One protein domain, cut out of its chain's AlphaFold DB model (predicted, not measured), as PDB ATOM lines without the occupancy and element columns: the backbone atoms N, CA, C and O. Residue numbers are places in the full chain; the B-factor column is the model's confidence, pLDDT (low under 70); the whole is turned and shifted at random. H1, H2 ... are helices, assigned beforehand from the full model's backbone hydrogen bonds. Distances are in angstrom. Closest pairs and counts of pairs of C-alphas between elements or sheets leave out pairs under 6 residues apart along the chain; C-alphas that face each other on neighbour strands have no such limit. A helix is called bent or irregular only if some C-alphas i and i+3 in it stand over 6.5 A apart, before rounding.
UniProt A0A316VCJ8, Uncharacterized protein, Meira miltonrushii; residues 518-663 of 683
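Overview. This is residues 518 to 663 of the 683 residues of an uncharacterized protein of Meira miltonrushii (UniProt A0A316VCJ8). Two helix pairs, H4 beside H1 and H2 beside bent H3, make a flat V joined where H1 ends and H2 begins. The 146 printed residues hold four named helices, H1 to H4, and no named strand: all helix, packing mostly aligned. The whole is loose, radius of gyration of the C-alphas 20.8 A, spans 63 by 50 by 13 A.

Arrangement. H4, residues 623 to 662, touches H1, residues 518 to 548, at a shallow tilt of 18 degrees, opposite ways; closest C-alphas His 528 and Leu 651, 5.6 A. H1, by residues 545 to 548 alone, only just touches H2, residues 556 to 582, with 3 pairs of C-alphas within 8 A, closest Glu 545 and Lys 560, 6.6 A; this hairpin has a steep tilt of 44 degrees. H3, residues 588 to 617, one helix by its hydrogen bonds, is bent, C-alphas 599 and 602 being 6.9 A apart; its arms are H3a, 588 to 599, and H3b, 602 to 617. H2 touches H3b by residues 558 to 570 alone, closest C-alphas Ile 559 and Ile 612, 5.8 A. Every O i to N i+4 pair is within hydrogen-bond range but in H4, 35 of 36.

Along the chain. H4 runs 58.5 A from C-alpha 623 at (206.495, 121.297, 158.670); H1 44.9 A from C-alpha 518 at (237.849, 166.364, 168.983); H2 39.2 A.

Size, cuts and confidence. The printed part has no cut and no long link. Residues 579, 582 to 595 and 597 have pLDDT under 70.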
ATOM      1  N   ILE A 518     237.774 166.791 170.392       85.12
ATOM      2  CA  ILE A 518     237.849 166.364 168.983       85.12
ATOM      3  C   ILE A 518     238.440 164.953 168.875       85.12
ATOM      4  O   ILE A 518     237.893 164.101 168.172       85.12
ATOM      5  N   LYS A 519     239.533 164.672 169.597       90.12
ATOM      6  CA  LYS A 519     240.160 163.344 169.618       90.12
ATOM      7  C   LYS A 519     239.212 162.273 170.163       90.12
ATOM      8  O   LYS A 519     239.156 161.183 169.599       90.12
ATOM      9  N   TRP A 520     238.470 162.579 171.225       90.00
ATOM     10  CA  TRP A 520     237.485 161.670 171.809       90.00
ATOM     11  C   TRP A 520     236.352 161.355 170.823       90.00
ATOM     12  O   TRP A 520     236.096 160.184 170.555       90.00
ATOM     13  N   HIS A 521     235.754 162.374 170.197       87.06
ATOM     14  CA  HIS A 521     234.691 162.181 169.205       87.06
ATOM     15  C   HIS A 521     235.164 161.360 167.992       87.06
ATOM     16  O   HIS A 521     234.454 160.460 167.554       87.06
ATOM     17  N   LYS A 522     236.392 161.581 167.494       90.88
ATOM     18  CA  LYS A 522     236.977 160.759 166.414       90.88
ATOM     19  C   LYS A 522     237.137 159.286 166.810       90.88
ATOM     20  O   LYS A 522     236.884 158.399 165.997       90.88
ATOM     21  N   GLN A 523     237.541 159.011 168.052       89.94
ATOM     22  CA  GLN A 523     237.631 157.640 168.568       89.94
ATOM     23  C   GLN A 523     236.252 156.988 168.699       89.94
ATOM     24  O   GLN A 523     236.099 155.810 168.375       89.94
ATOM     25  N   GLU A 524     235.255 157.753 169.139       91.25
ATOM     26  CA  GLU A 524     233.893 157.264 169.325       91.25
ATOM     27  C   GLU A 524     233.217 156.943 167.983       91.25
ATOM     28  O   GLU A 524     232.635 155.867 167.838       91.25
ATOM     29  N   ILE A 525     233.399 157.796 166.968       89.75
ATOM     30  CA  ILE A 525     232.995 157.537 165.573       89.75
ATOM     31  C   ILE A 525     233.623 156.233 165.073       89.75
ATOM     32  O   ILE A 525     232.911 155.338 164.624       89.75
ATOM     33  N   ALA A 526     234.941 156.061 165.234       89.44
ATOM     34  CA  ALA A 526     235.624 154.837 164.811       89.44
ATOM     35  C   ALA A 526     235.097 153.579 165.529       89.44
ATOM     36  O   ALA A 526     235.040 152.501 164.935       89.44
ATOM     37  N   ARG A 527     234.701 153.695 166.804       90.88
ATOM     38  CA  ARG A 527     234.069 152.597 167.548       90.88
ATOM     39  C   ARG A 527     232.677 152.286 166.998       90.88
ATOM     40  O   ARG A 527     232.383 151.122 166.749       90.88
ATOM     41  N   HIS A 528     231.844 153.303 166.783       86.75
ATOM     42  CA  HIS A 528     230.504 153.146 166.213       86.75
ATOM     43  C   HIS A 528     230.541 152.532 164.806       86.75
ATOM     44  O   HIS A 528     229.748 151.637 164.524       86.75
ATOM     45  N   GLN A 529     231.507 152.923 163.969       91.19
ATOM     46  CA  GLN A 529     231.728 152.324 162.648       91.19
ATOM     47  C   GLN A 529     232.054 150.826 162.747       91.19
ATOM     48  O   GLN A 529     231.504 150.016 162.007       91.19
ATOM     49  N   LYS A 530     232.931 150.436 163.685       89.94
ATOM     50  CA  LYS A 530     233.288 149.024 163.904       89.94
ATOM     51  C   LYS A 530     232.088 148.185 164.335       89.94
ATOM     52  O   LYS A 530     231.930 147.074 163.842       89.94
ATOM     53  N   GLU A 531     231.257 148.715 165.230       89.50
ATOM     54  CA  GLU A 531     230.036 148.033 165.673       89.50
ATOM     55  C   GLU A 531     229.015 147.906 164.537       89.50
ATOM     56  O   GLU A 531     228.430 146.841 164.361       89.50
ATOM     57  N   LEU A 532     228.844 148.947 163.711       90.62
ATOM     58  CA  LEU A 532     227.982 148.877 162.527       90.62
ATOM     59  C   LEU A 532     228.453 147.807 161.542       90.62
ATOM     60  O   LEU A 532     227.650 146.962 161.154       90.62
ATOM     61  N   ASN A 533     229.749 147.771 161.229       88.44
ATOM     62  CA  ASN A 533     230.320 146.736 160.367       88.44
ATOM     63  C   ASN A 533     230.126 145.331 160.965       88.44
ATOM     64  O   ASN A 533     229.887 144.372 160.237       88.44
ATOM     65  N   HIS A 534     230.213 145.191 162.293       86.38
ATOM     66  CA  HIS A 534     229.964 143.912 162.956       86.38
ATOM     67  C   HIS A 534     228.494 143.480 162.858       86.38
ATOM     68  O   HIS A 534     228.221 142.309 162.599       86.38
ATOM     69  N   ILE A 535     227.551 144.410 163.028       88.44
ATOM     70  CA  ILE A 535     226.111 144.148 162.873       88.44
ATOM     71  C   ILE A 535     225.774 143.793 161.425       88.44
ATOM     72  O   ILE A 535     224.978 142.888 161.190       88.44
ATOM     73  N   GLU A 536     226.382 144.474 160.455       89.31
ATOM     74  CA  GLU A 536     226.215 144.155 159.035       89.31
ATOM     75  C   GLU A 536     226.743 142.762 158.717       89.31
ATOM     76  O   GLU A 536     226.002 141.964 158.154       89.31
ATOM     77  N   TRP A 537     227.937 142.417 159.203       88.00
ATOM     78  CA  TRP A 537     228.480 141.066 159.080       88.00
ATOM     79  C   TRP A 537     227.566 140.001 159.711       88.00
ATOM     80  O   TRP A 537     227.334 138.947 159.121       88.00
ATOM     81  N   GLN A 538     226.993 140.269 160.891       88.19
ATOM     82  CA  GLN A 538     226.019 139.363 161.515       88.19
ATOM     83  C   GLN A 538     224.744 139.220 160.678       88.19
ATOM     84  O   GLN A 538     224.172 138.134 160.619       88.19
ATOM     85  N   ARG A 539     224.285 140.305 160.044       90.38
ATOM     86  CA  ARG A 539     223.074 140.314 159.216       90.38
ATOM     87  C   ARG A 539     223.286 139.590 157.892       90.38
ATOM     88  O   ARG A 539     222.432 138.799 157.515       90.38
ATOM     89  N   GLU A 540     224.408 139.824 157.218       89.00
ATOM     90  CA  GLU A 540     224.820 139.059 156.035       89.00
ATOM     91  C   GLU A 540     224.893 137.572 156.368       89.00
ATOM     92  O   GLU A 540     224.351 136.740 155.642       89.00
ATOM     93  N   GLY A 541     225.464 137.245 157.532       87.81
ATOM     94  CA  GLY A 541     225.510 135.872 157.994       87.81
ATOM     95  C   GLY A 541     224.123 135.275 158.275       87.81
ATOM     96  O   GLY A 541     223.825 134.133 157.929       87.81
ATOM     97  N   LEU A 542     223.224 136.050 158.865       90.12
ATOM     98  CA  LEU A 542     221.854 135.605 159.084       90.12
ATOM     99  C   LEU A 542     221.108 135.374 157.755       90.12
ATOM    100  O   LEU A 542     220.385 134.391 157.626       90.12
ATOM    101  N   GLN A 543     221.316 136.247 156.765       89.88
ATOM    102  CA  GLN A 543     220.701 136.148 155.438       89.88
ATOM    103  C   GLN A 543     221.203 134.929 154.660       89.88
ATOM    104  O   GLN A 543     220.419 134.214 154.049       89.88
ATOM    105  N   GLU A 544     222.509 134.678 154.690       89.06
ATOM    106  CA  GLU A 544     223.108 133.503 154.061       89.06
ATOM    107  C   GLU A 544     222.617 132.211 154.726       89.06
ATOM    108  O   GLU A 544     222.284 131.269 154.018       89.06
ATOM    109  N   GLU A 545     222.482 132.172 156.059       90.31
ATOM    110  CA  GLU A 545     221.853 131.031 156.739       90.31
ATOM    111  C   GLU A 545     220.418 130.805 156.248       90.31
ATOM    112  O   GLU A 545     220.068 129.680 155.908       90.31
ATOM    113  N   MET A 546     219.617 131.868 156.167       88.62
ATOM    114  CA  MET A 546     218.223 131.795 155.725       88.62
ATOM    115  C   MET A 546     218.083 131.331 154.266       88.62
ATOM    116  O   MET A 546     217.129 130.638 153.934       88.62
ATOM    117  N   ASN A 547     219.032 131.693 153.398       88.88
ATOM    118  CA  ASN A 547     219.041 131.272 151.996       88.88
ATOM    119  C   ASN A 547     219.539 129.825 151.825       88.88
ATOM    120  O   ASN A 547     219.085 129.102 150.940       88.88
ATOM    121  N   GLU A 548     220.525 129.415 152.624       88.56
ATOM    122  CA  GLU A 548     221.203 128.129 152.462       88.56
ATOM    123  C   GLU A 548     220.476 126.991 153.182       88.56
ATOM    124  O   GLU A 548     220.547 125.848 152.731       88.56
ATOM    125  N   ILE A 549     219.780 127.271 154.282       89.81
ATOM    126  CA  ILE A 549     219.079 126.270 155.082       89.81
ATOM    127  C   ILE A 549     217.637 126.136 154.570       89.81
ATOM    128  O   ILE A 549     216.854 127.076 154.703       89.81
ATOM    129  N   PRO A 550     217.232 124.978 154.010       88.25
ATOM    130  CA  PRO A 550     215.855 124.788 153.579       88.25
ATOM    131  C   PRO A 550     214.898 124.865 154.773       88.25
ATOM    132  O   PRO A 550     215.100 124.214 155.807       88.25
ATOM    133  N   SER A 551     213.821 125.635 154.619       86.50
ATOM    134  CA  SER A 551     212.785 125.734 155.647       86.50
ATOM    135  C   SER A 551     212.174 124.348 155.925       86.50
ATOM    136  O   SER A 551     211.868 123.585 155.006       86.50
ATOM    137  N   GLY A 552     212.062 123.980 157.203       84.00
ATOM    138  CA  GLY A 552     211.617 122.643 157.613       84.00
ATOM    139  C   GLY A 552     212.658 121.522 157.495       84.00
ATOM    140  O   GLY A 552     212.312 120.369 157.700       84.00
ATOM    141  N   SER A 553     213.923 121.803 157.168       89.12
ATOM    142  CA  SER A 553     214.961 120.760 157.114       89.12
ATOM    143  C   SER A 553     215.242 120.148 158.497       89.12
ATOM    144  O   SER A 553     215.560 120.862 159.448       89.12
ATOM    145  N   SER A 554     215.225 118.817 158.607       87.62
ATOM    146  CA  SER A 554     215.641 118.108 159.830       87.62
ATOM    147  C   SER A 554     217.134 118.259 160.158       87.62
ATOM    148  O   SER A 554     217.531 118.064 161.304       87.62
ATOM    149  N   LYS A 555     217.955 118.667 159.175       90.75
ATOM    150  CA  LYS A 555     219.413 118.862 159.295       90.75
ATOM    151  C   LYS A 555     219.834 120.333 159.438       90.75
ATOM    152  O   LYS A 555     220.980 120.704 159.169       90.75
ATOM    153  N   GLN A 556     218.902 121.198 159.848       86.56
ATOM    154  CA  GLN A 556     219.145 122.617 160.145       86.56
ATOM    155  C   GLN A 556     220.419 122.880 160.979       86.56
ATOM    156  O   GLN A 556     221.220 123.730 160.571       86.56
ATOM    157  N   PRO A 557     220.662 122.199 162.123       87.81
ATOM    158  CA  PRO A 557     221.835 122.492 162.946       87.81
ATOM    159  C   PRO A 557     223.158 122.085 162.279       87.81
ATOM    160  O   PRO A 557     224.162 122.784 162.443       87.81
ATOM    161  N   GLU A 558     223.183 121.003 161.500       90.81
ATOM    162  CA  GLU A 558     224.367 120.534 160.777       90.81
ATOM    163  C   GLU A 558     224.718 121.458 159.609       90.81
ATOM    164  O   GLU A 558     225.882 121.843 159.467       90.81
ATOM    165  N   ILE A 559     223.717 121.862 158.814       88.50
ATOM    166  CA  ILE A 559     223.907 122.808 157.704       88.50
ATOM    167  C   ILE A 559     224.425 124.139 158.260       88.50
ATOM    168  O   ILE A 559     225.433 124.665 157.784       88.50
ATOM    169  N   LYS A 560     223.817 124.638 159.342       90.31
ATOM    170  CA  LYS A 560     224.270 125.853 160.026       90.31
ATOM    171  C   LYS A 560     225.722 125.760 160.497       90.31
ATOM    172  O   LYS A 560     226.506 126.683 160.281       90.31
ATOM    173  N   LYS A 561     226.109 124.635 161.105       91.88
ATOM    174  CA  LYS A 561     227.490 124.406 161.553       91.88
ATOM    175  C   LYS A 561     228.481 124.462 160.386       91.88
ATOM    176  O   LYS A 561     229.559 125.037 160.538       91.88
ATOM    177  N   LYS A 562     228.124 123.904 159.225       91.38
ATOM    178  CA  LYS A 562     228.971 123.936 158.024       91.38
ATOM    179  C   LYS A 562     229.089 125.334 157.416       91.38
ATOM    180  O   LYS A 562     230.189 125.722 157.028       91.38
ATOM    181  N   ILE A 563     228.013 126.122 157.421       88.81
ATOM    182  CA  ILE A 563     228.052 127.541 157.024       88.81
ATOM    183  C   ILE A 563     229.008 128.331 157.936       88.81
ATOM    184  O   ILE A 563     229.854 129.089 157.456       88.81
ATOM    185  N   ASP A 564     228.961 128.104 159.251       88.06
ATOM    186  CA  ASP A 564     229.893 128.735 160.194       88.06
ATOM    187  C   ASP A 564     231.356 128.304 159.970       88.06
ATOM    188  O   ASP A 564     232.278 129.119 160.094       88.06
ATOM    189  N   GLU A 565     231.598 127.030 159.643       88.00
ATOM    190  CA  GLU A 565     232.923 126.520 159.257       88.00
ATOM    191  C   GLU A 565     233.431 127.201 157.973       88.00
ATOM    192  O   GLU A 565     234.580 127.666 157.946       88.00
ATOM    193  N   ARG A 566     232.564 127.362 156.959       89.19
ATOM    194  CA  ARG A 566     232.856 128.110 155.723       89.19
ATOM    195  C   ARG A 566     233.284 129.540 156.050       89.19
ATOM    196  O   ARG A 566     234.418 129.915 155.753       89.19
ATOM    197  N   ARG A 567     232.474 130.302 156.791       85.38
ATOM    198  CA  ARG A 567     232.791 131.699 157.159       85.38
ATOM    199  C   ARG A 567     234.100 131.856 157.923       85.38
ATOM    200  O   ARG A 567     234.872 132.780 157.659       85.38
ATOM    201  N   LYS A 568     234.382 130.964 158.879       85.94
ATOM    202  CA  LYS A 568     235.647 130.993 159.635       85.94
ATOM    203  C   LYS A 568     236.843 130.771 158.720       85.94
ATOM    204  O   LYS A 568     237.851 131.467 158.849       85.94
ATOM    205  N   SER A 569     236.729 129.823 157.794       83.62
ATOM    206  CA  SER A 569     237.794 129.540 156.836       83.62
ATOM    207  C   SER A 569     238.000 130.690 155.838       83.62
ATOM    208  O   SER A 569     239.141 131.065 155.582       83.62
ATOM    209  N   GLU A 570     236.932 131.337 155.354       82.81
ATOM    210  CA  GLU A 570     237.022 132.535 154.502       82.81
ATOM    211  C   GLU A 570     237.650 133.729 155.223       82.81
ATOM    212  O   GLU A 570     238.525 134.404 154.677       82.81
ATOM    213  N   SER A 571     237.245 133.983 156.469       79.62
ATOM    214  CA  SER A 571     237.828 135.039 157.299       79.62
ATOM    215  C   SER A 571     239.324 134.803 157.528       79.62
ATOM    216  O   SER A 571     240.136 135.718 157.362       79.62
ATOM    217  N   SER A 572     239.705 133.557 157.829       78.50
ATOM    218  CA  SER A 572     241.106 133.162 157.971       78.50
ATOM    219  C   SER A 572     241.890 133.375 156.674       78.50
ATOM    220  O   SER A 572     242.984 133.936 156.719       78.50
ATOM    221  N   LEU A 573     241.311 133.032 155.519       80.69
ATOM    222  CA  LEU A 573     241.924 133.258 154.211       80.69
ATOM    223  C   LEU A 573     242.126 134.749 153.917       80.69
ATOM    224  O   LEU A 573     243.205 135.145 153.478       80.69
ATOM    225  N   ARG A 574     241.122 135.598 154.180       79.19
ATOM    226  CA  ARG A 574     241.243 137.059 154.014       79.19
ATOM    227  C   ARG A 574     242.372 137.618 154.880       79.19
ATOM    228  O   ARG A 574     243.174 138.414 154.395       79.19
ATOM    229  N   PHE A 575     242.477 137.162 156.130       75.88
ATOM    230  CA  PHE A 575     243.556 137.562 157.031       75.88
ATOM    231  C   PHE A 575     244.927 137.078 156.543       75.88
ATOM    232  O   PHE A 575     245.882 137.849 156.548       75.88
ATOM    233  N   GLN A 576     245.030 135.833 156.073       74.75
ATOM    234  CA  GLN A 576     246.273 135.284 155.527       74.75
ATOM    235  C   GLN A 576     246.715 136.000 154.245       74.75
ATOM    236  O   GLN A 576     247.904 136.256 154.091       74.75
ATOM    237  N   LYS A 577     245.783 136.393 153.364       77.69
ATOM    238  CA  LYS A 577     246.077 137.218 152.178       77.69
ATOM    239  C   LYS A 577     246.592 138.606 152.568       77.69
ATOM    240  O   LYS A 577     247.612 139.043 152.046       77.69
ATOM    241  N   LEU A 578     245.944 139.268 153.529       76.38
ATOM    242  CA  LEU A 578     246.402 140.556 154.070       76.38
ATOM    243  C   LEU A 578     247.790 140.450 154.714       76.38
ATOM    244  O   LEU A 578     248.666 141.256 154.416       76.38
ATOM    245  N   ALA A 579     248.007 139.440 155.557       68.88
ATOM    246  CA  ALA A 579     249.298 139.184 156.187       68.88
ATOM    247  C   ALA A 579     250.378 138.862 155.146       68.88
ATOM    248  O   ALA A 579     251.482 139.381 155.243       68.88
ATOM    249  N   SER A 580     250.056 138.065 154.123       70.62
ATOM    250  CA  SER A 580     250.962 137.776 153.010       70.62
ATOM    251  C   SER A 580     251.357 139.050 152.264       70.62
ATOM    252  O   SER A 580     252.537 139.233 151.998       70.62
ATOM    253  N   ASN A 581     250.409 139.943 151.962       72.19
ATOM    254  CA  ASN A 581     250.694 141.207 151.273       72.19
ATOM    255  C   ASN A 581     251.574 142.142 152.116       72.19
ATOM    256  O   ASN A 581     252.465 142.787 151.579       72.19
ATOM    257  N   LEU A 582     251.362 142.189 153.435       66.88
ATOM    258  CA  LEU A 582     252.170 143.005 154.350       66.88
ATOM    259  C   LEU A 582     253.569 142.423 154.606       66.88
ATOM    260  O   LEU A 582     254.482 143.167 154.937       66.88
ATOM    261  N   LEU A 583     253.738 141.104 154.476       66.19
ATOM    262  CA  LEU A 583     254.990 140.390 154.752       66.19
ATOM    263  C   LEU A 583     255.834 140.109 153.498       66.19
ATOM    264  O   LEU A 583     256.873 139.459 153.610       66.19
ATOM    265  N   GLN A 584     255.426 140.591 152.318       58.25
ATOM    266  CA  GLN A 584     256.193 140.439 151.075       58.25
ATOM    267  C   GLN A 584     257.606 141.053 151.144       58.25
ATOM    268  O   GLN A 584     258.449 140.661 150.342       58.25
ATOM    269  N   THR A 585     257.889 141.947 152.099       55.62
ATOM    270  CA  THR A 585     259.185 142.637 152.223       55.62
ATOM    271  C   THR A 585     260.172 141.996 153.208       55.62
ATOM    272  O   THR A 585     261.373 142.170 153.030       55.62
ATOM    273  N   ASP A 586     259.718 141.232 154.213       51.19
ATOM    274  CA  ASP A 586     260.522 141.076 155.444       51.19
ATOM    275  C   ASP A 586     260.897 139.639 155.855       51.19
ATOM    276  O   ASP A 586     261.719 139.484 156.758       51.19
ATOM    277  N   ASN A 587     260.350 138.564 155.263       55.50
ATOM    278  CA  ASN A 587     260.794 137.199 155.616       55.50
ATOM    279  C   ASN A 587     260.328 136.091 154.653       55.50
ATOM    280  O   ASN A 587     259.138 135.774 154.570       55.50
ATOM    281  N   TYR A 588     261.283 135.409 154.011       57.47
ATOM    282  CA  TYR A 588     261.026 134.374 152.997       57.47
ATOM    283  C   TYR A 588     260.241 133.163 153.549       57.47
ATOM    284  O   TYR A 588     259.224 132.774 152.976       57.47
ATOM    285  N   ALA A 589     260.617 132.625 154.715       56.78
ATOM    286  CA  ALA A 589     260.011 131.402 155.265       56.78
ATOM    287  C   ALA A 589     258.553 131.583 155.746       56.78
ATOM    288  O   ALA A 589     257.696 130.734 155.494       56.78
ATOM    289  N   VAL A 590     258.240 132.713 156.395       56.88
ATOM    290  CA  VAL A 590     256.868 133.027 156.845       56.88
ATOM    291  C   VAL A 590     255.959 133.288 155.641       56.88
ATOM    292  O   VAL A 590     254.802 132.862 155.631       56.88
ATOM    293  N   SER A 591     256.498 133.917 154.591       61.97
ATOM    294  CA  SER A 591     255.770 134.138 153.342       61.97
ATOM    295  C   SER A 591     255.427 132.822 152.628       61.97
ATOM    296  O   SER A 591     254.327 132.691 152.097       61.97
ATOM    297  N   GLN A 592     256.300 131.807 152.680       65.88
ATOM    298  CA  GLN A 592     256.080 130.520 152.013       65.88
ATOM    299  C   GLN A 592     254.982 129.687 152.695       65.88
ATOM    300  O   GLN A 592     254.086 129.180 152.019       65.88
ATOM    301  N   ALA A 593     254.973 129.614 154.033       63.16
ATOM    302  CA  ALA A 593     253.918 128.923 154.782       63.16
ATOM    303  C   ALA A 593     252.537 129.589 154.614       63.16
ATOM    304  O   ALA A 593     251.512 128.908 154.538       63.16
ATOM    305  N   LEU A 594     252.495 130.925 154.523       66.88
ATOM    306  CA  LEU A 594     251.267 131.663 154.215       66.88
ATOM    307  C   LEU A 594     250.805 131.412 152.773       66.88
ATOM    308  O   LEU A 594     249.621 131.163 152.566       66.88
ATOM    309  N   ARG A 595     251.720 131.386 151.794       66.19
ATOM    310  CA  ARG A 595     251.400 131.068 150.389       66.19
ATOM    311  C   ARG A 595     250.824 129.660 150.224       66.19
ATOM    312  O   ARG A 595     249.804 129.512 149.558       66.19
ATOM    313  N   LEU A 596     251.409 128.651 150.874       70.25
ATOM    314  CA  LEU A 596     250.899 127.272 150.836       70.25
ATOM    315  C   LEU A 596     249.502 127.150 151.468       70.25
ATOM    316  O   LEU A 596     248.637 126.449 150.946       70.25
ATOM    317  N   ASN A 597     249.242 127.863 152.568       69.31
ATOM    318  CA  ASN A 597     247.913 127.875 153.189       69.31
ATOM    319  C   ASN A 597     246.866 128.609 152.341       69.31
ATOM    320  O   ASN A 597     245.733 128.138 152.242       69.31
ATOM    321  N   VAL A 598     247.245 129.713 151.688       73.00
ATOM    322  CA  VAL A 598     246.379 130.434 150.742       73.00
ATOM    323  C   VAL A 598     246.048 129.559 149.528       73.00
ATOM    324  O   VAL A 598     244.896 129.550 149.101       73.00
ATOM    325  N   ALA A 599     247.012 128.785 149.017       73.44
ATOM    326  CA  ALA A 599     246.813 127.871 147.889       73.44
ATOM    327  C   ALA A 599     245.880 126.688 148.218       73.44
ATOM    328  O   ALA A 599     245.106 126.265 147.367       73.44
ATOM    329  N   ASN A 600     245.895 126.192 149.462       76.88
ATOM    330  CA  ASN A 600     245.061 125.064 149.903       76.88
ATOM    331  C   ASN A 600     243.651 125.464 150.386       76.88
ATOM    332  O   ASN A 600     242.814 124.598 150.655       76.88
ATOM    333  N   ALA A 601     243.373 126.758 150.552       76.19
ATOM    334  CA  ALA A 601     242.081 127.237 151.038       76.19
ATOM    335  C   ALA A 601     240.898 126.988 150.074       76.19
ATOM    336  O   ALA A 601     239.860 126.551 150.571       76.19
ATOM    337  N   PRO A 602     241.030 127.164 148.739       80.38
ATOM    338  CA  PRO A 602     239.950 126.880 147.792       80.38
ATOM    339  C   PRO A 602     239.446 125.436 147.874       80.38
ATOM    340  O   PRO A 602     238.242 125.209 147.904       80.38
ATOM    341  N   PHE A 603     240.350 124.459 148.018       82.50
ATOM    342  CA  PHE A 603     239.971 123.050 148.163       82.50
ATOM    343  C   PHE A 603     239.164 122.791 149.445       82.50
ATOM    344  O   PHE A 603     238.183 122.049 149.439       82.50
ATOM    345  N   LYS A 604     239.539 123.434 150.559       83.44
ATOM    346  CA  LYS A 604     238.777 123.344 151.815       83.44
ATOM    347  C   LYS A 604     237.396 123.985 151.690       83.44
ATOM    348  O   LYS A 604     236.442 123.435 152.230       83.44
ATOM    349  N   HIS A 605     237.288 125.119 150.997       84.31
ATOM    350  CA  HIS A 605     236.003 125.773 150.730       84.31
ATOM    351  C   HIS A 605     235.093 124.901 149.878       84.31
ATOM    352  O   HIS A 605     233.953 124.677 150.280       84.31
ATOM    353  N   GLN A 606     235.625 124.334 148.794       87.44
ATOM    354  CA  GLN A 606     234.887 123.428 147.919       87.44
ATOM    355  C   GLN A 606     234.333 122.234 148.703       87.44
ATOM    356  O   GLN A 606     233.135 121.986 148.686       87.44
ATOM    357  N   LYS A 607     235.174 121.583 149.519       90.81
ATOM    358  CA  LYS A 607     234.750 120.449 150.351       90.81
ATOM    359  C   LYS A 607     233.626 120.803 151.333       90.81
ATOM    360  O   LYS A 607     232.709 120.013 151.530       90.81
ATOM    361  N   ILE A 608     233.687 121.975 151.971       88.06
ATOM    362  CA  ILE A 608     232.619 122.424 152.883       88.06
ATOM    363  C   ILE A 608     231.318 122.675 152.104       88.06
ATOM    364  O   ILE A 608     230.235 122.413 152.620       88.06
ATOM    365  N   GLN A 609     231.412 123.163 150.869       88.88
ATOM    366  CA  GLN A 609     230.261 123.431 150.009       88.88
ATOM    367  C   GLN A 609     229.609 122.142 149.486       88.88
ATOM    368  O   GLN A 609     228.379 122.042 149.464       88.88
ATOM    369  N   ASP A 610     230.414 121.127 149.177       91.75
ATOM    370  CA  ASP A 610     229.940 119.784 148.838       91.75
ATOM    371  C   ASP A 610     229.234 119.135 150.044       91.75
ATOM    372  O   ASP A 610     228.130 118.607 149.909       91.75
ATOM    373  N   ASP A 611     229.811 119.258 151.250       91.38
ATOM    374  CA  ASP A 611     229.188 118.798 152.500       91.38
ATOM    375  C   ASP A 611     227.826 119.478 152.741       91.38
ATOM    376  O   ASP A 611     226.865 118.818 153.136       91.38
ATOM    377  N   ILE A 612     227.725 120.795 152.509       89.88
ATOM    378  CA  ILE A 612     226.461 121.541 152.625       89.88
ATOM    379  C   ILE A 612     225.438 121.000 151.625       89.88
ATOM    380  O   ILE A 612     224.304 120.720 152.008       89.88
ATOM    381  N   THR A 613     225.833 120.819 150.365       90.94
ATOM    382  CA  THR A 613     224.950 120.315 149.301       90.94
ATOM    383  C   THR A 613     224.417 118.925 149.638       90.94
ATOM    384  O   THR A 613     223.209 118.695 149.567       90.94
ATOM    385  N   LYS A 614     225.291 118.034 150.116       92.44
ATOM    386  CA  LYS A 614     224.916 116.694 150.574       92.44
ATOM    387  C   LYS A 614     223.965 116.729 151.774       92.44
ATOM    388  O   LYS A 614     222.985 115.994 151.832       92.44
ATOM    389  N   LEU A 615     224.211 117.605 152.749       91.31
ATOM    390  CA  LEU A 615     223.312 117.740 153.901       91.31
ATOM    391  C   LEU A 615     221.920 118.235 153.497       91.31
ATOM    392  O   LEU A 615     220.945 117.827 154.126       91.31
ATOM    393  N   LYS A 616     221.815 119.075 152.459       89.75
ATOM    394  CA  LYS A 616     220.520 119.498 151.912       89.75
ATOM    395  C   LYS A 616     219.790 118.345 151.222       89.75
ATOM    396  O   LYS A 616     218.602 118.173 151.488       89.75
ATOM    397  N   SER A 617     220.484 117.562 150.387       88.19
ATOM    398  CA  SER A 617     219.885 116.420 149.677       88.19
ATOM    399  C   SER A 617     219.414 115.325 150.629       88.19
ATOM    400  O   SER A 617     218.357 114.742 150.425       88.19
ATOM    401  N   ASP A 618     220.166 115.084 151.702       88.62
ATOM    402  CA  ASP A 618     219.856 114.041 152.678       88.62
ATOM    403  C   ASP A 618     218.835 114.494 153.743       88.62
ATOM    404  O   ASP A 618     218.643 113.797 154.745       88.62
ATOM    405  N   SER A 619     218.266 115.699 153.623       88.31
ATOM    406  CA  SER A 619     217.358 116.239 154.636       88.31
ATOM    407  C   SER A 619     215.906 115.866 154.365       88.31
ATOM    408  O   SER A 619     215.424 115.941 153.239       88.31
ATOM    409  N   THR A 620     215.195 115.495 155.426       88.81
ATOM    410  CA  THR A 620     213.747 115.276 155.390       88.81
ATOM    411  C   THR A 620     213.025 116.570 155.758       88.81
ATOM    412  O   THR A 620     213.491 117.319 156.623       88.81
ATOM    413  N   HIS A 621     211.889 116.840 155.113       90.38
ATOM    414  CA  HIS A 621     211.074 118.017 155.406       90.38
ATOM    415  C   HIS A 621     210.115 117.751 156.577       90.38
ATOM    416  O   HIS A 621     209.292 116.843 156.511       90.38
ATOM    417  N   ASP A 622     210.206 118.571 157.621       88.50
ATOM    418  CA  ASP A 622     209.301 118.623 158.768       88.50
ATOM    419  C   ASP A 622     208.601 120.002 158.820       88.50
ATOM    420  O   ASP A 622     209.252 121.030 159.065       88.50
ATOM    421  N   PRO A 623     207.270 120.059 158.616       84.88
ATOM    422  CA  PRO A 623     206.495 121.297 158.670       84.88
ATOM    423  C   PRO A 623     206.589 122.048 160.007       84.88
ATOM    424  O   PRO A 623     206.526 123.280 160.018       84.88
ATOM    425  N   ALA A 624     206.776 121.354 161.135       83.19
ATOM    426  CA  ALA A 624     206.898 122.001 162.444       83.19
ATOM    427  C   ALA A 624     208.198 122.819 162.551       83.19
ATOM    428  O   ALA A 624     208.221 123.908 163.134       83.19
ATOM    429  N   LEU A 625     209.272 122.334 161.919       86.06
ATOM    430  CA  LEU A 625     210.555 123.032 161.848       86.06
ATOM    431  C   LEU A 625     210.521 124.241 160.908       86.06
ATOM    432  O   LEU A 625     211.338 125.148 161.063       86.06
ATOM    433  N   LYS A 626     209.581 124.290 159.957       86.31
ATOM    434  CA  LYS A 626     209.395 125.441 159.061       86.31
ATOM    435  C   LYS A 626     208.952 126.681 159.836       86.31
ATOM    436  O   LYS A 626     209.597 127.720 159.752       86.31
ATOM    437  N   LEU A 627     207.926 126.541 160.677       86.06
ATOM    438  CA  LEU A 627     207.429 127.646 161.502       86.06
ATOM    439  C   LEU A 627     208.505 128.160 162.474       86.06
ATOM    440  O   LEU A 627     208.684 129.366 162.633       86.06
ATOM    441  N   MET A 628     209.248 127.247 163.107       85.44
ATOM    442  CA  MET A 628     210.335 127.600 164.030       85.44
ATOM    443  C   MET A 628     211.492 128.319 163.329       85.44
ATOM    444  O   MET A 628     212.070 129.247 163.900       85.44
ATOM    445  N   HIS A 629     211.820 127.903 162.105       87.25
ATOM    446  CA  HIS A 629     212.840 128.526 161.272       87.25
ATOM    447  C   HIS A 629     212.478 129.982 160.965       87.25
ATOM    448  O   HIS A 629     213.239 130.890 161.306       87.25
ATOM    449  N   ASP A 630     211.289 130.211 160.414       85.69
ATOM    450  CA  ASP A 630     210.863 131.536 159.961       85.69
ATOM    451  C   ASP A 630     210.767 132.517 161.143       85.69
ATOM    452  O   ASP A 630     211.368 133.593 161.116       85.69
ATOM    453  N   VAL A 631     210.158 132.095 162.261       88.56
ATOM    454  CA  VAL A 631     210.074 132.908 163.490       88.56
ATOM    455  C   VAL A 631     211.459 133.261 164.042       88.56
ATOM    456  O   VAL A 631     211.682 134.387 164.501       88.56
ATOM    457  N   TYR A 632     212.404 132.317 164.020       89.75
ATOM    458  CA  TYR A 632     213.762 132.557 164.501       89.75
ATOM    459  C   TYR A 632     214.490 133.599 163.642       89.75
ATOM    460  O   TYR A 632     215.060 134.551 164.191       89.75
ATOM    461  N   TYR A 633     214.480 133.435 162.315       90.31
ATOM    462  CA  TYR A 633     215.199 134.319 161.396       90.31
ATOM    463  C   TYR A 633     214.572 135.715 161.339       90.31
ATOM    464  O   TYR A 633     215.310 136.701 161.434       90.31
ATOM    465  N   ASP A 634     213.242 135.821 161.340       88.50
ATOM    466  CA  ASP A 634     212.537 137.106 161.391       88.50
ATOM    467  C   ASP A 634     212.831 137.868 162.685       88.50
ATOM    468  O   ASP A 634     213.205 139.046 162.659       88.50
ATOM    469  N   SER A 635     212.742 137.190 163.835       91.31
ATOM    470  CA  SER A 635     213.032 137.798 165.138       91.31
ATOM    471  C   SER A 635     214.477 138.302 165.220       91.31
ATOM    472  O   SER A 635     214.740 139.431 165.654       91.31
ATOM    473  N   LYS A 636     215.435 137.490 164.756       90.38
ATOM    474  CA  LYS A 636     216.858 137.847 164.731       90.38
ATOM    475  C   LYS A 636     217.145 139.002 163.776       90.38
ATOM    476  O   LYS A 636     217.874 139.919 164.155       90.38
ATOM    477  N   ASN A 637     216.563 138.993 162.579       91.00
ATOM    478  CA  ASN A 637     216.754 140.050 161.590       91.00
ATOM    479  C   ASN A 637     216.173 141.375 162.100       91.00
ATOM    480  O   ASN A 637     216.850 142.403 162.059       91.00
ATOM    481  N   HIS A 638     214.978 141.346 162.699       90.06
ATOM    482  CA  HIS A 638     214.378 142.522 163.327       90.06
ATOM    483  C   HIS A 638     215.263 143.080 164.455       90.06
ATOM    484  O   HIS A 638     215.443 144.298 164.567       90.06
ATOM    485  N   HIS A 639     215.847 142.221 165.296       90.31
ATOM    486  CA  HIS A 639     216.765 142.667 166.345       90.31
ATOM    487  C   HIS A 639     218.017 143.344 165.759       90.31
ATOM    488  O   HIS A 639     218.417 144.412 166.228       90.31
ATOM    489  N   LEU A 640     218.623 142.761 164.717       89.38
ATOM    490  CA  LEU A 640     219.800 143.334 164.050       89.38
ATOM    491  C   LEU A 640     219.486 144.662 163.355       89.38
ATOM    492  O   LEU A 640     220.276 145.599 163.461       89.38
ATOM    493  N   LEU A 641     218.325 144.791 162.710       89.38
ATOM    494  CA  LEU A 641     217.871 146.049 162.108       89.38
ATOM    495  C   LEU A 641     217.644 147.138 163.165       89.38
ATOM    496  O   LEU A 641     218.079 148.279 162.985       89.38
ATOM    497  N   GLY A 642     217.035 146.784 164.302       89.38
ATOM    498  CA  GLY A 642     216.872 147.692 165.438       89.38
ATOM    499  C   GLY A 642     218.214 148.162 166.010       89.38
ATOM    500  O   GLY A 642     218.406 149.358 166.251       89.38
ATOM    501  N   ALA A 643     219.168 147.238 166.165       89.19
ATOM    502  CA  ALA A 643     220.525 147.551 166.599       89.19
ATOM    503  C   ALA A 643     221.241 148.462 165.590       89.19
ATOM    504  O   ALA A 643     221.768 149.501 165.990       89.19
ATOM    505  N   LYS A 644     221.192 148.140 164.289       91.44
ATOM    506  CA  LYS A 644     221.755 148.969 163.213       91.44
ATOM    507  C   LYS A 644     221.218 150.397 163.298       91.44
ATOM    508  O   LYS A 644     222.003 151.333 163.396       91.44
ATOM    509  N   GLY A 645     219.898 150.573 163.394       89.00
ATOM    510  CA  GLY A 645     219.285 151.898 163.529       89.00
ATOM    511  C   GLY A 645     219.733 152.672 164.779       89.00
ATOM    512  O   GLY A 645     219.930 153.888 164.725       89.00
ATOM    513  N   ALA A 646     219.927 151.999 165.917       87.81
ATOM    514  CA  ALA A 646     220.447 152.634 167.130       87.81
ATOM    515  C   ALA A 646     221.904 153.101 166.966       87.81
ATOM    516  O   ALA A 646     222.216 154.250 167.294       87.81
ATOM    517  N   TRP A 647     222.772 152.248 166.421       90.00
ATOM    518  CA  TRP A 647     224.188 152.559 166.224       90.00
ATOM    519  C   TRP A 647     224.423 153.592 165.117       90.00
ATOM    520  O   TRP A 647     225.269 154.464 165.292       90.00
ATOM    521  N   THR A 648     223.628 153.590 164.042       89.25
ATOM    522  CA  THR A 648     223.672 154.634 163.004       89.25
ATOM    523  C   THR A 648     223.293 155.999 163.577       89.25
ATOM    524  O   THR A 648     223.974 156.985 163.313       89.25
ATOM    525  N   ARG A 649     222.254 156.080 164.423       91.50
ATOM    526  CA  ARG A 649     221.899 157.340 165.101       91.50
ATOM    527  C   ARG A 649     223.008 157.831 166.029       91.50
ATOM    528  O   ARG A 649     223.266 159.030 166.067       91.50
ATOM    529  N   ALA A 650     223.658 156.923 166.758       87.00
ATOM    530  CA  ALA A 650     224.790 157.271 167.613       87.00
ATOM    531  C   ALA A 650     225.980 157.795 166.792       87.00
ATOM    532  O   ALA A 650     226.526 158.843 167.129       87.00
ATOM    533  N   LEU A 651     226.318 157.133 165.677       91.12
ATOM    534  CA  LEU A 651     227.356 157.579 164.742       91.12
ATOM    535  C   LEU A 651     227.074 159.000 164.232       91.12
ATOM    536  O   LEU A 651     227.894 159.892 164.435       91.12
ATOM    537  N   LEU A 652     225.880 159.233 163.673       90.62
ATOM    538  CA  LEU A 652     225.468 160.543 163.154       90.62
ATOM    539  C   LEU A 652     225.496 161.633 164.235       90.62
ATOM    540  O   LEU A 652     225.854 162.781 163.972       90.62
ATOM    541  N   GLN A 653     225.126 161.292 165.473       90.06
ATOM    542  CA  GLN A 653     225.167 162.232 166.587       90.06
ATOM    543  C   GLN A 653     226.605 162.631 166.945       90.06
ATOM    544  O   GLN A 653     226.860 163.806 167.228       90.06
ATOM    545  N   GLU A 654     227.538 161.681 166.953       89.69
ATOM    546  CA  GLU A 654     228.950 161.950 167.233       89.69
ATOM    547  C   GLU A 654     229.626 162.713 166.086       89.69
ATOM    548  O   GLU A 654     230.338 163.686 166.345       89.69
ATOM    549  N   GLU A 655     229.319 162.383 164.828       90.25
ATOM    550  CA  GLU A 655     229.746 163.152 163.650       90.25
ATOM    551  C   GLU A 655     229.232 164.595 163.693       90.25
ATOM    552  O   GLU A 655     229.985 165.544 163.466       90.25
ATOM    553  N   PHE A 656     227.963 164.791 164.062       91.00
ATOM    554  CA  PHE A 656     227.387 166.123 164.220       91.00
ATOM    555  C   PHE A 656     228.086 166.928 165.326       91.00
ATOM    556  O   PHE A 656     228.401 168.106 165.136       91.00
ATOM    557  N   LYS A 657     228.356 166.311 166.487       88.06
ATOM    558  CA  LYS A 657     229.088 166.961 167.589       88.06
ATOM    559  C   LYS A 657     230.510 167.326 167.174       88.06
ATOM    560  O   LYS A 657     230.942 168.443 167.462       88.06
ATOM    561  N   LEU A 658     231.202 166.430 166.467       91.00
ATOM    562  CA  LEU A 658     232.533 166.684 165.924       91.00
ATOM    563  C   LEU A 658     232.506 167.875 164.964       91.00
ATOM    564  O   LEU A 658     233.246 168.833 165.171       91.00
ATOM    565  N   LYS A 659     231.583 167.882 163.996       89.81
ATOM    566  CA  LYS A 659     231.427 168.976 163.028       89.81
ATOM    567  C   LYS A 659     231.115 170.307 163.716       89.81
ATOM    568  O   LYS A 659     231.668 171.338 163.351       89.81
ATOM    569  N   LYS A 660     230.284 170.306 164.763       86.81
ATOM    570  CA  LYS A 660     229.989 171.506 165.570       86.81
ATOM    571  C   LYS A 660     231.214 172.009 166.343       86.81
ATOM    572  O   LYS A 660     231.401 173.218 166.491       86.81
ATOM    573  N   LEU A 661     232.050 171.102 166.846       84.25
ATOM    574  CA  LEU A 661     233.307 171.452 167.504       84.25
ATOM    575  C   LEU A 661     234.332 171.978 166.497       84.25
ATOM    576  O   LEU A 661     234.950 173.002 166.759       84.25
ATOM    577  N   GLU A 662     234.486 171.359 165.336       82.88
ATOM    578  CA  GLU A 662     235.413 171.824 164.300       82.88
ATOM    579  C   GLU A 662     234.978 173.193 163.745       82.88
ATOM    580  O   GLU A 662     235.791 174.116 163.700       82.88
ATOM    581  N   ASN A 663     233.674 173.391 163.512       80.56
ATOM    582  CA  ASN A 663     233.108 174.618 162.941       80.56
ATOM    583  C   ASN A 663     232.851 175.753 163.943       80.56
ATOM    584  O   ASN A 663     232.339 176.796 163.544       80.56
TER     585      ASN A 663